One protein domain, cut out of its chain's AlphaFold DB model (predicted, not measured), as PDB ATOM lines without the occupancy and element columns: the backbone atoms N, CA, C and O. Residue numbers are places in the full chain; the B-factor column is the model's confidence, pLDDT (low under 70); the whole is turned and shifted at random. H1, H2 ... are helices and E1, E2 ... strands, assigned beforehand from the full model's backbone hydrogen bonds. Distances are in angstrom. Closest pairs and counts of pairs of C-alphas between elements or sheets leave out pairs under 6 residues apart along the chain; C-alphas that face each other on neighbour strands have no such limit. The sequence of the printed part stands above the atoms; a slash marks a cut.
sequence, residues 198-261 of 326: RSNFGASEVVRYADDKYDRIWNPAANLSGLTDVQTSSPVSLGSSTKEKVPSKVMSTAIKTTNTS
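Overview. This is residues 198 to 261 of the 326 residues of the protein "Malectin_like domain-containing protein" of Mikania micrantha (UniProt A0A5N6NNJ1). With little regular structure, this elongated domain is mostly loop: a two-stranded antiparallel ribbon, E1 and E2, with the short helix H1 near one end and a long folded-back loop, residues 198 to 226, along one side. Residues 239 to 244 stick out. The printed part has 64 residues, 14 of them in E1, H1 and E2, in that order; the class is mixed. It is only just compact, close to loose, with a radius of gyration of the C-alphas of 12.5 A, and spans 37 by 22 by 21 A.

Arrangement. Residues 199 to 200 pair with residues 219 to 220, parallel. E1, residues 227 to 231, and E2, residues 253 to 257, are antiparallel at 148 degrees; N 230 and O 254 are 2.8 A apart, within hydrogen-bond range. H1, residues 248 to 251, is too short for an O i to N i+4 pair; its one O i to N i+3 pair is within range.

Along the chain. E1, 13.2 A long, begins at C-alpha 227 (-12.525, -2.869, 4.577). H1 measures 4.9 A. E2, 13.9 A long, ends at C-alpha 257 (-13.148, -5.756, 8.149).

Size, cuts and confidence. The printed part has no cut. The link from E1 to H1 is long, 16 residues; that from H1 to E2 is tight. Residues 223 to 224, 238 to 241 and 259 to 261 have pLDDT under 70.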
ATOM      1  N   ARG A 198     -27.624   9.269   3.357       91.75
ATOM      2  CA  ARG A 198     -28.109   7.933   3.005       91.75
ATOM      3  C   ARG A 198     -27.018   7.206   2.227       91.75
ATOM      4  O   ARG A 198     -26.643   7.642   1.140       91.75
ATOM      5  N   SER A 199     -26.527   6.108   2.792       87.81
ATOM      6  CA  SER A 199     -25.394   5.359   2.249       87.81
ATOM      7  C   SER A 199     -25.739   3.888   2.068       87.81
ATOM      8  O   SER A 199     -26.437   3.309   2.900       87.81
ATOM      9  N   ASN A 200     -25.221   3.297   0.997       88.12
ATOM     10  CA  ASN A 200     -25.206   1.869   0.739       88.12
ATOM     11  C   ASN A 200     -23.766   1.362   0.871       88.12
ATOM     12  O   ASN A 200     -22.887   1.734   0.093       88.12
ATOM     13  N   PHE A 201     -23.511   0.557   1.897       85.94
ATOM     14  CA  PHE A 201     -22.175   0.046   2.171       85.94
ATOM     15  C   PHE A 201     -21.888  -1.188   1.315       85.94
ATOM     16  O   PHE A 201     -22.708  -2.098   1.249       85.94
ATOM     17  N   GLY A 202     -20.713  -1.227   0.687       84.12
ATOM     18  CA  GLY A 202     -20.292  -2.345  -0.163       84.12
ATOM     19  C   GLY A 202     -20.909  -2.346  -1.560       84.12
ATOM     20  O   GLY A 202     -20.808  -3.339  -2.275       84.12
ATOM     21  N   ALA A 203     -21.580  -1.259  -1.940       90.69
ATOM     22  CA  ALA A 203     -22.111  -1.069  -3.280       90.69
ATOM     23  C   ALA A 203     -21.151  -0.235  -4.129       90.69
ATOM     24  O   ALA A 203     -20.556   0.720  -3.641       90.69
ATOM     25  N   SER A 204     -21.059  -0.559  -5.417       89.62
ATOM     26  CA  SER A 204     -20.288   0.206  -6.403       89.62
ATOM     27  C   SER A 204     -21.108   1.287  -7.110       89.62
ATOM     28  O   SER A 204     -20.548   2.164  -7.758       89.62
ATOM     29  N   GLU A 205     -22.436   1.222  -7.006       91.69
ATOM     30  CA  GLU A 205     -23.365   2.053  -7.769       91.69
ATOM     31  C   GLU A 205     -24.476   2.622  -6.885       91.69
ATOM     32  O   GLU A 205     -24.807   2.089  -5.822       91.69
ATOM     33  N   VAL A 206     -25.054   3.732  -7.344       94.56
ATOM     34  CA  VAL A 206     -26.213   4.359  -6.705       94.56
ATOM     35  C   VAL A 206     -27.435   3.469  -6.887       94.56
ATOM     36  O   VAL A 206     -27.780   3.113  -8.010       94.56
ATOM     37  N   VAL A 207     -28.131   3.179  -5.790       95.56
ATOM     38  CA  VAL A 207     -29.420   2.475  -5.825       95.56
ATOM     39  C   VAL A 207     -30.542   3.493  -5.643       95.56
ATOM     40  O   VAL A 207     -30.527   4.275  -4.691       95.56
ATOM     41  N   ARG A 208     -31.517   3.489  -6.552       95.75
ATOM     42  CA  ARG A 208     -32.744   4.301  -6.481       95.75
ATOM     43  C   ARG A 208     -33.882   3.570  -7.196       95.75
ATOM     44  O   ARG A 208     -33.849   2.346  -7.268       95.75
ATOM     45  N   TYR A 209     -34.901   4.267  -7.686       95.38
ATOM     46  CA  TYR A 209     -35.932   3.640  -8.514       95.38
ATOM     47  C   TYR A 209     -35.324   2.975  -9.774       95.38
ATOM     48  O   TYR A 209     -34.417   3.545 -10.377       95.38
ATOM     49  N   ALA A 210     -35.757   1.783 -10.198       93.88
ATOM     50  CA  ALA A 210     -36.887   0.995  -9.680       93.88
ATOM     51  C   ALA A 210     -36.558   0.029  -8.519       93.88
ATOM     52  O   ALA A 210     -37.473  -0.559  -7.942       93.88
ATOM     53  N   ASP A 211     -35.286  -0.118  -8.131       93.19
ATOM     54  CA  ASP A 211     -34.881  -0.988  -7.013       93.19
ATOM     55  C   ASP A 211     -35.447  -0.508  -5.663       93.19
ATOM     56  O   ASP A 211     -35.835  -1.318  -4.817       93.19
ATOM     57  N   ASP A 212     -35.522   0.811  -5.456       93.88
ATOM     58  CA  ASP A 212     -36.280   1.439  -4.371       93.88
ATOM     59  C   ASP A 212     -37.574   2.055  -4.907       93.88
ATOM     60  O   ASP A 212     -37.563   3.117  -5.532       93.88
ATOM     61  N   LYS A 213     -38.713   1.434  -4.591       92.44
ATOM     62  CA  LYS A 213     -40.038   1.914  -5.015       92.44
ATOM     63  C   LYS A 213     -40.393   3.327  -4.526       92.44
ATOM     64  O   LYS A 213     -41.315   3.931  -5.055       92.44
ATOM     65  N   TYR A 214     -39.710   3.837  -3.497       94.44
ATOM     66  CA  TYR A 214     -39.901   5.200  -2.987       94.44
ATOM     67  C   TYR A 214     -38.898   6.201  -3.575       94.44
ATOM     68  O   TYR A 214     -38.865   7.351  -3.140       94.44
ATOM     69  N   ASP A 215     -38.053   5.759  -4.515       96.44
ATOM     70  CA  ASP A 215     -37.024   6.556  -5.189       96.44
ATOM     71  C   ASP A 215     -36.119   7.343  -4.224       96.44
ATOM     72  O   ASP A 215     -35.731   8.494  -4.459       96.44
ATOM     73  N   ARG A 216     -35.771   6.732  -3.085       96.25
ATOM     74  CA  ARG A 216     -34.692   7.251  -2.239       96.25
ATOM     75  C   ARG A 216     -33.364   6.966  -2.931       96.25
ATOM     76  O   ARG A 216     -33.148   5.859  -3.410       96.25
ATOM     77  N   ILE A 217     -32.470   7.949  -2.932       96.81
ATOM     78  CA  ILE A 217     -31.130   7.809  -3.508       96.81
ATOM     79  C   ILE A 217     -30.181   7.266  -2.437       96.81
ATOM     80  O   ILE A 217     -29.902   7.947  -1.447       96.81
ATOM     81  N   TRP A 218     -29.699   6.040  -2.627       96.31
ATOM     82  CA  TRP A 218     -28.712   5.383  -1.774       96.31
ATOM     83  C   TRP A 218     -27.337   5.445  -2.436       96.31
ATOM     84  O   TRP A 218     -27.082   4.749  -3.418       96.31
ATOM     85  N   ASN A 219     -26.451   6.278  -1.894       92.81
ATOM     86  CA  ASN A 219     -25.119   6.479  -2.460       92.81
ATOM     87  C   ASN A 219     -24.131   5.421  -1.956       92.81
ATOM     88  O   ASN A 219     -24.155   5.133  -0.756       92.81
ATOM     89  N   PRO A 220     -23.227   4.896  -2.802       90.25
ATOM     90  CA  PRO A 220     -22.077   4.122  -2.349       90.25
ATOM     91  C   PRO A 220     -21.365   4.806  -1.185       90.25
ATOM     92  O   PRO A 220     -21.044   5.997  -1.246       90.25
ATOM     93  N   ALA A 221     -21.139   4.067  -0.104       83.56
ATOM     94  CA  ALA A 221     -20.248   4.537   0.944       83.56
ATOM     95  C   ALA A 221     -18.820   4.641   0.386       83.56
ATOM     96  O   ALA A 221     -18.411   3.825  -0.436       83.56
ATOM     97  N   ALA A 222     -18.057   5.639   0.834       75.69
ATOM     98  CA  ALA A 222     -16.666   5.773   0.419       75.69
ATOM     99  C   ALA A 222     -15.862   4.522   0.808       75.69
ATOM    100  O   ALA A 222     -16.003   4.011   1.921       75.69
ATOM    101  N   ASN A 223     -14.987   4.070  -0.094       69.81
ATOM    102  CA  ASN A 223     -14.070   2.973   0.188       69.81
ATOM    103  C   ASN A 223     -13.100   3.398   1.289       69.81
ATOM    104  O   ASN A 223     -12.332   4.348   1.129       69.81
ATOM    105  N   LEU A 224     -13.135   2.686   2.411       69.50
ATOM    106  CA  LEU A 224     -12.222   2.908   3.524       69.50
ATOM    107  C   LEU A 224     -11.169   1.806   3.534       69.50
ATOM    108  O   LEU A 224     -11.483   0.621   3.407       69.50
ATOM    109  N   SER A 225      -9.909   2.205   3.702       72.56
ATOM    110  CA  SER A 225      -8.803   1.258   3.848       72.56
ATOM    111  C   SER A 225      -9.051   0.332   5.043       72.56
ATOM    112  O   SER A 225      -9.524   0.779   6.086       72.56
ATOM    113  N   GLY A 226      -8.751  -0.959   4.889       73.38
ATOM    114  CA  GLY A 226      -9.020  -1.980   5.912       73.38
ATOM    115  C   GLY A 226     -10.408  -2.627   5.834       73.38
ATOM    116  O   GLY A 226     -10.720  -3.493   6.654       73.38
ATOM    117  N   LEU A 227     -11.227  -2.254   4.845       78.75
ATOM    118  CA  LEU A 227     -12.525  -2.869   4.577       78.75
ATOM    119  C   LEU A 227     -12.541  -3.622   3.249       78.75
ATOM    120  O   LEU A 227     -11.762  -3.360   2.336       78.75
ATOM    121  N   THR A 228     -13.444  -4.589   3.166       83.38
ATOM    122  CA  THR A 228     -13.735  -5.348   1.957       83.38
ATOM    123  C   THR A 228     -15.235  -5.430   1.770       83.38
ATOM    124  O   THR A 228     -15.971  -5.743   2.713       83.38
ATOM    125  N   ASP A 229     -15.660  -5.187   0.540       86.69
ATOM    126  CA  ASP A 229     -17.048  -5.300   0.135       86.69
ATOM    127  C   ASP A 229     -17.462  -6.770   0.098       86.69
ATOM    128  O   ASP A 229     -16.721  -7.660  -0.334       86.69
ATOM    129  N   VAL A 230     -18.672  -7.032   0.567       83.06
ATOM    130  CA  VAL A 230     -19.320  -8.332   0.477       83.06
ATOM    131  C   VAL A 230     -20.691  -8.147  -0.144       83.06
ATOM    132  O   VAL A 230     -21.418  -7.204   0.159       83.06
ATOM    133  N   GLN A 231     -21.040  -9.075  -1.022       87.81
ATOM    134  CA  GLN A 231     -22.295  -9.049  -1.753       87.81
ATOM    135  C   GLN A 231     -22.904 -10.442  -1.793       87.81
ATOM    136  O   GLN A 231     -22.192 -11.450  -1.761       87.81
ATOM    137  N   THR A 232     -24.225 -10.493  -1.881       85.56
ATOM    138  CA  THR A 232     -24.976 -11.716  -2.152       85.56
ATOM    139  C   THR A 232     -25.896 -11.504  -3.344       85.56
ATOM    140  O   THR A 232     -26.471 -10.434  -3.519       85.56
ATOM    141  N   SER A 233     -26.042 -12.531  -4.177       84.69
ATOM    142  CA  SER A 233     -26.996 -12.531  -5.289       84.69
ATOM    143  C   SER A 233     -28.416 -12.890  -4.849       84.69
ATOM    144  O   SER A 233     -29.368 -12.659  -5.591       84.69
ATOM    145  N   SER A 234     -28.574 -13.469  -3.656       80.50
ATOM    146  CA  SER A 234     -29.887 -13.844  -3.130       80.50
ATOM    147  C   SER A 234     -30.623 -12.611  -2.597       80.50
ATOM    148  O   SER A 234     -30.004 -11.817  -1.884       80.50
ATOM    149  N   PRO A 235     -31.933 -12.452  -2.873       78.44
ATOM    150  CA  PRO A 235     -32.720 -11.371  -2.293       78.44
ATOM    151  C   PRO A 235     -32.649 -11.393  -0.763       78.44
ATOM    152  O   PRO A 235     -32.943 -12.408  -0.130       78.44
ATOM    153  N   VAL A 236     -32.279 -10.260  -0.171       78.94
ATOM    154  CA  VAL A 236     -32.242 -10.066   1.280       78.94
ATOM    155  C   VAL A 236     -33.408  -9.170   1.656       78.94
ATOM    156  O   VAL A 236     -33.452  -7.993   1.306       78.94
ATOM    157  N   SER A 237     -34.363  -9.729   2.392       70.56
ATOM    158  CA  SER A 237     -35.474  -8.971   2.955       70.56
ATOM    159  C   SER A 237     -35.368  -8.972   4.469       70.56
ATOM    160  O   SER A 237     -35.233 -10.023   5.091       70.56
ATOM    161  N   LEU A 238     -35.496  -7.792   5.073       64.44
ATOM    162  CA  LEU A 238     -35.648  -7.657   6.523       64.44
ATOM    163  C   LEU A 238     -37.055  -8.091   7.000       64.44
ATOM    164  O   LEU A 238     -37.354  -8.037   8.193       64.44
ATOM    165  N   GLY A 239     -37.939  -8.519   6.089       61.72
ATOM    166  CA  GLY A 239     -39.326  -8.865   6.393       61.72
ATOM    167  C   GLY A 239     -40.144  -7.665   6.883       61.72
ATOM    168  O   GLY A 239     -39.760  -6.509   6.706       61.72
ATOM    169  N   SER A 240     -41.271  -7.930   7.549       58.09
ATOM    170  CA  SER A 240     -42.140  -6.908   8.160       58.09
ATOM    171  C   SER A 240     -41.526  -6.211   9.384       58.09
ATOM    172  O   SER A 240     -42.205  -5.425  10.042       58.09
ATOM    173  N   SER A 241     -40.272  -6.521   9.730       57.06
ATOM    174  CA  SER A 241     -39.634  -6.057  10.963       57.06
ATOM    175  C   SER A 241     -39.154  -4.602  10.901       57.06
ATOM    176  O   SER A 241     -39.044  -3.970  11.949       57.06
ATOM    177  N   THR A 242     -38.925  -4.037   9.705       71.12
ATOM    178  CA  THR A 242     -38.500  -2.634   9.551       71.12
ATOM    179  C   THR A 242     -39.564  -1.783   8.868       71.12
ATOM    180  O   THR A 242     -40.062  -2.099   7.784       71.12
ATOM    181  N   LYS A 243     -39.919  -0.662   9.505       81.94
ATOM    182  CA  LYS A 243     -40.913   0.287   8.978       81.94
ATOM    183  C   LYS A 243     -40.375   1.031   7.763       81.94
ATOM    184  O   LYS A 243     -41.146   1.458   6.913       81.94
ATOM    185  N   GLU A 244     -39.057   1.159   7.673       84.19
ATOM    186  CA  GLU A 244     -38.328   1.935   6.678       84.19
ATOM    187  C   GLU A 244     -38.292   1.253   5.310       84.19
ATOM    188  O   GLU A 244     -37.916   1.911   4.343       84.19
ATOM    189  N   LYS A 245     -38.686  -0.026   5.197       87.56
ATOM    190  CA  LYS A 245     -38.838  -0.738   3.913       87.56
ATOM    191  C   LYS A 245     -37.625  -0.522   2.994       87.56
ATOM    192  O   LYS A 245     -37.759  -0.022   1.877       87.56
ATOM    193  N   VAL A 246     -36.427  -0.786   3.514       89.44
ATOM    194  CA  VAL A 246     -35.166  -0.659   2.764       89.44
ATOM    195  C   VAL A 246     -35.174  -1.674   1.610       89.44
ATOM    196  O   VAL A 246     -35.575  -2.820   1.833       89.44
ATOM    197  N   PRO A 247     -34.794  -1.285   0.378       90.25
ATOM    198  CA  PRO A 247     -34.871  -2.179  -0.775       90.25
ATOM    199  C   PRO A 247     -33.883  -3.347  -0.667       90.25
ATOM    200  O   PRO A 247     -32.775  -3.199  -0.148       90.25
ATOM    201  N   SER A 248     -34.257  -4.503  -1.228       88.50
ATOM    202  CA  SER A 248     -33.422  -5.713  -1.189       88.50
ATOM    203  C   SER A 248     -32.043  -5.499  -1.813       88.50
ATOM    204  O   SER A 248     -31.079  -6.098  -1.349       88.50
ATOM    205  N   LYS A 249     -31.937  -4.652  -2.844       90.44
ATOM    206  CA  LYS A 249     -30.668  -4.334  -3.512       90.44
ATOM    207  C   LYS A 249     -29.673  -3.627  -2.584       90.44
ATOM    208  O   LYS A 249     -28.474  -3.863  -2.669       90.44
ATOM    209  N   VAL A 250     -30.167  -2.798  -1.662       90.50
ATOM    210  CA  VAL A 250     -29.333  -2.175  -0.619       90.50
ATOM    211  C   VAL A 250     -28.956  -3.203   0.441       90.50
ATOM    212  O   VAL A 250     -27.818  -3.245   0.887       90.50
ATOM    213  N   MET A 251     -29.888  -4.082   0.810       87.81
ATOM    214  CA  MET A 251     -29.636  -5.117   1.817       87.81
ATOM    215  C   MET A 251     -28.742  -6.268   1.323       87.81
ATOM    216  O   MET A 251     -28.287  -7.070   2.136       87.81
ATOM    217  N   SER A 252     -28.490  -6.368   0.013       86.38
ATOM    218  CA  SER A 252     -27.629  -7.397  -0.587       86.38
ATOM    219  C   SER A 252     -26.137  -7.061  -0.573       86.38
ATOM    220  O   SER A 252     -25.328  -7.905  -0.964       86.38
ATOM    221  N   THR A 253     -25.767  -5.860  -0.135       86.06
ATOM    222  CA  THR A 253     -24.380  -5.396  -0.047       86.06
ATOM    223  C   THR A 253     -24.040  -4.984   1.378       86.06
ATOM    224  O   THR A 253     -24.875  -4.453   2.110       86.06
ATOM    225  N   ALA A 254     -22.808  -5.262   1.788       82.44
ATOM    226  CA  ALA A 254     -22.260  -4.812   3.056       82.44
ATOM    227  C   ALA A 254     -20.735  -4.698   2.960       82.44
ATOM    228  O   ALA A 254     -20.113  -5.061   1.965       82.44
ATOM    229  N   ILE A 255     -20.124  -4.226   4.036       81.31
ATOM    230  CA  ILE A 255     -18.675  -4.191   4.220       81.31
ATOM    231  C   ILE A 255     -18.309  -5.066   5.410       81.31
ATOM    232  O   ILE A 255     -19.057  -5.160   6.386       81.31
ATOM    233  N   LYS A 256     -17.135  -5.684   5.346       75.12
ATOM    234  CA  LYS A 256     -16.512  -6.355   6.487       75.12
ATOM    235  C   LYS A 256     -15.077  -5.885   6.655       75.12
ATOM    236  O   LYS A 256     -14.455  -5.395   5.714       75.12
ATOM    237  N   THR A 257     -14.545  -6.063   7.853       76.56
ATOM    238  CA  THR A 257     -13.148  -5.756   8.149       76.56
ATOM    239  C   THR A 257     -12.245  -6.821   7.523       76.56
ATOM    240  O   THR A 257     -12.599  -8.002   7.465       76.56
ATOM    241  N   THR A 258     -11.078  -6.414   7.018       74.50
ATOM    242  CA  THR A 258     -10.071  -7.356   6.493       74.50
ATOM    243  C   THR A 258      -9.217  -7.974   7.602       74.50
ATOM    244  O   THR A 258      -8.582  -9.003   7.388       74.50
ATOM    245  N   ASN A 259      -9.218  -7.369   8.792       68.81
ATOM    246  CA  ASN A 259      -8.487  -7.820   9.970       68.81
ATOM    247  C   ASN A 259      -9.357  -7.637  11.225       68.81
ATOM    248  O   ASN A 259     -10.041  -6.624  11.366       68.81
ATOM    249  N   THR A 260      -9.299  -8.585  12.161       62.22
ATOM    250  CA  THR A 260      -9.963  -8.514  13.474       62.22
ATOM    251  C   THR A 260      -9.457  -7.366  14.351       62.22
ATOM    252  O   THR A 260     -10.149  -6.971  15.282       62.22
ATOM    253  N   SER A 261      -8.270  -6.821  14.063       60.41
ATOM    254  CA  SER A 261      -7.706  -5.655  14.761       60.41
ATOM    255  C   SER A 261      -8.203  -4.311  14.216       60.41
ATOM    256  O   SER A 261      -7.963  -3.278  14.840       60.41
TER     257      SER A 261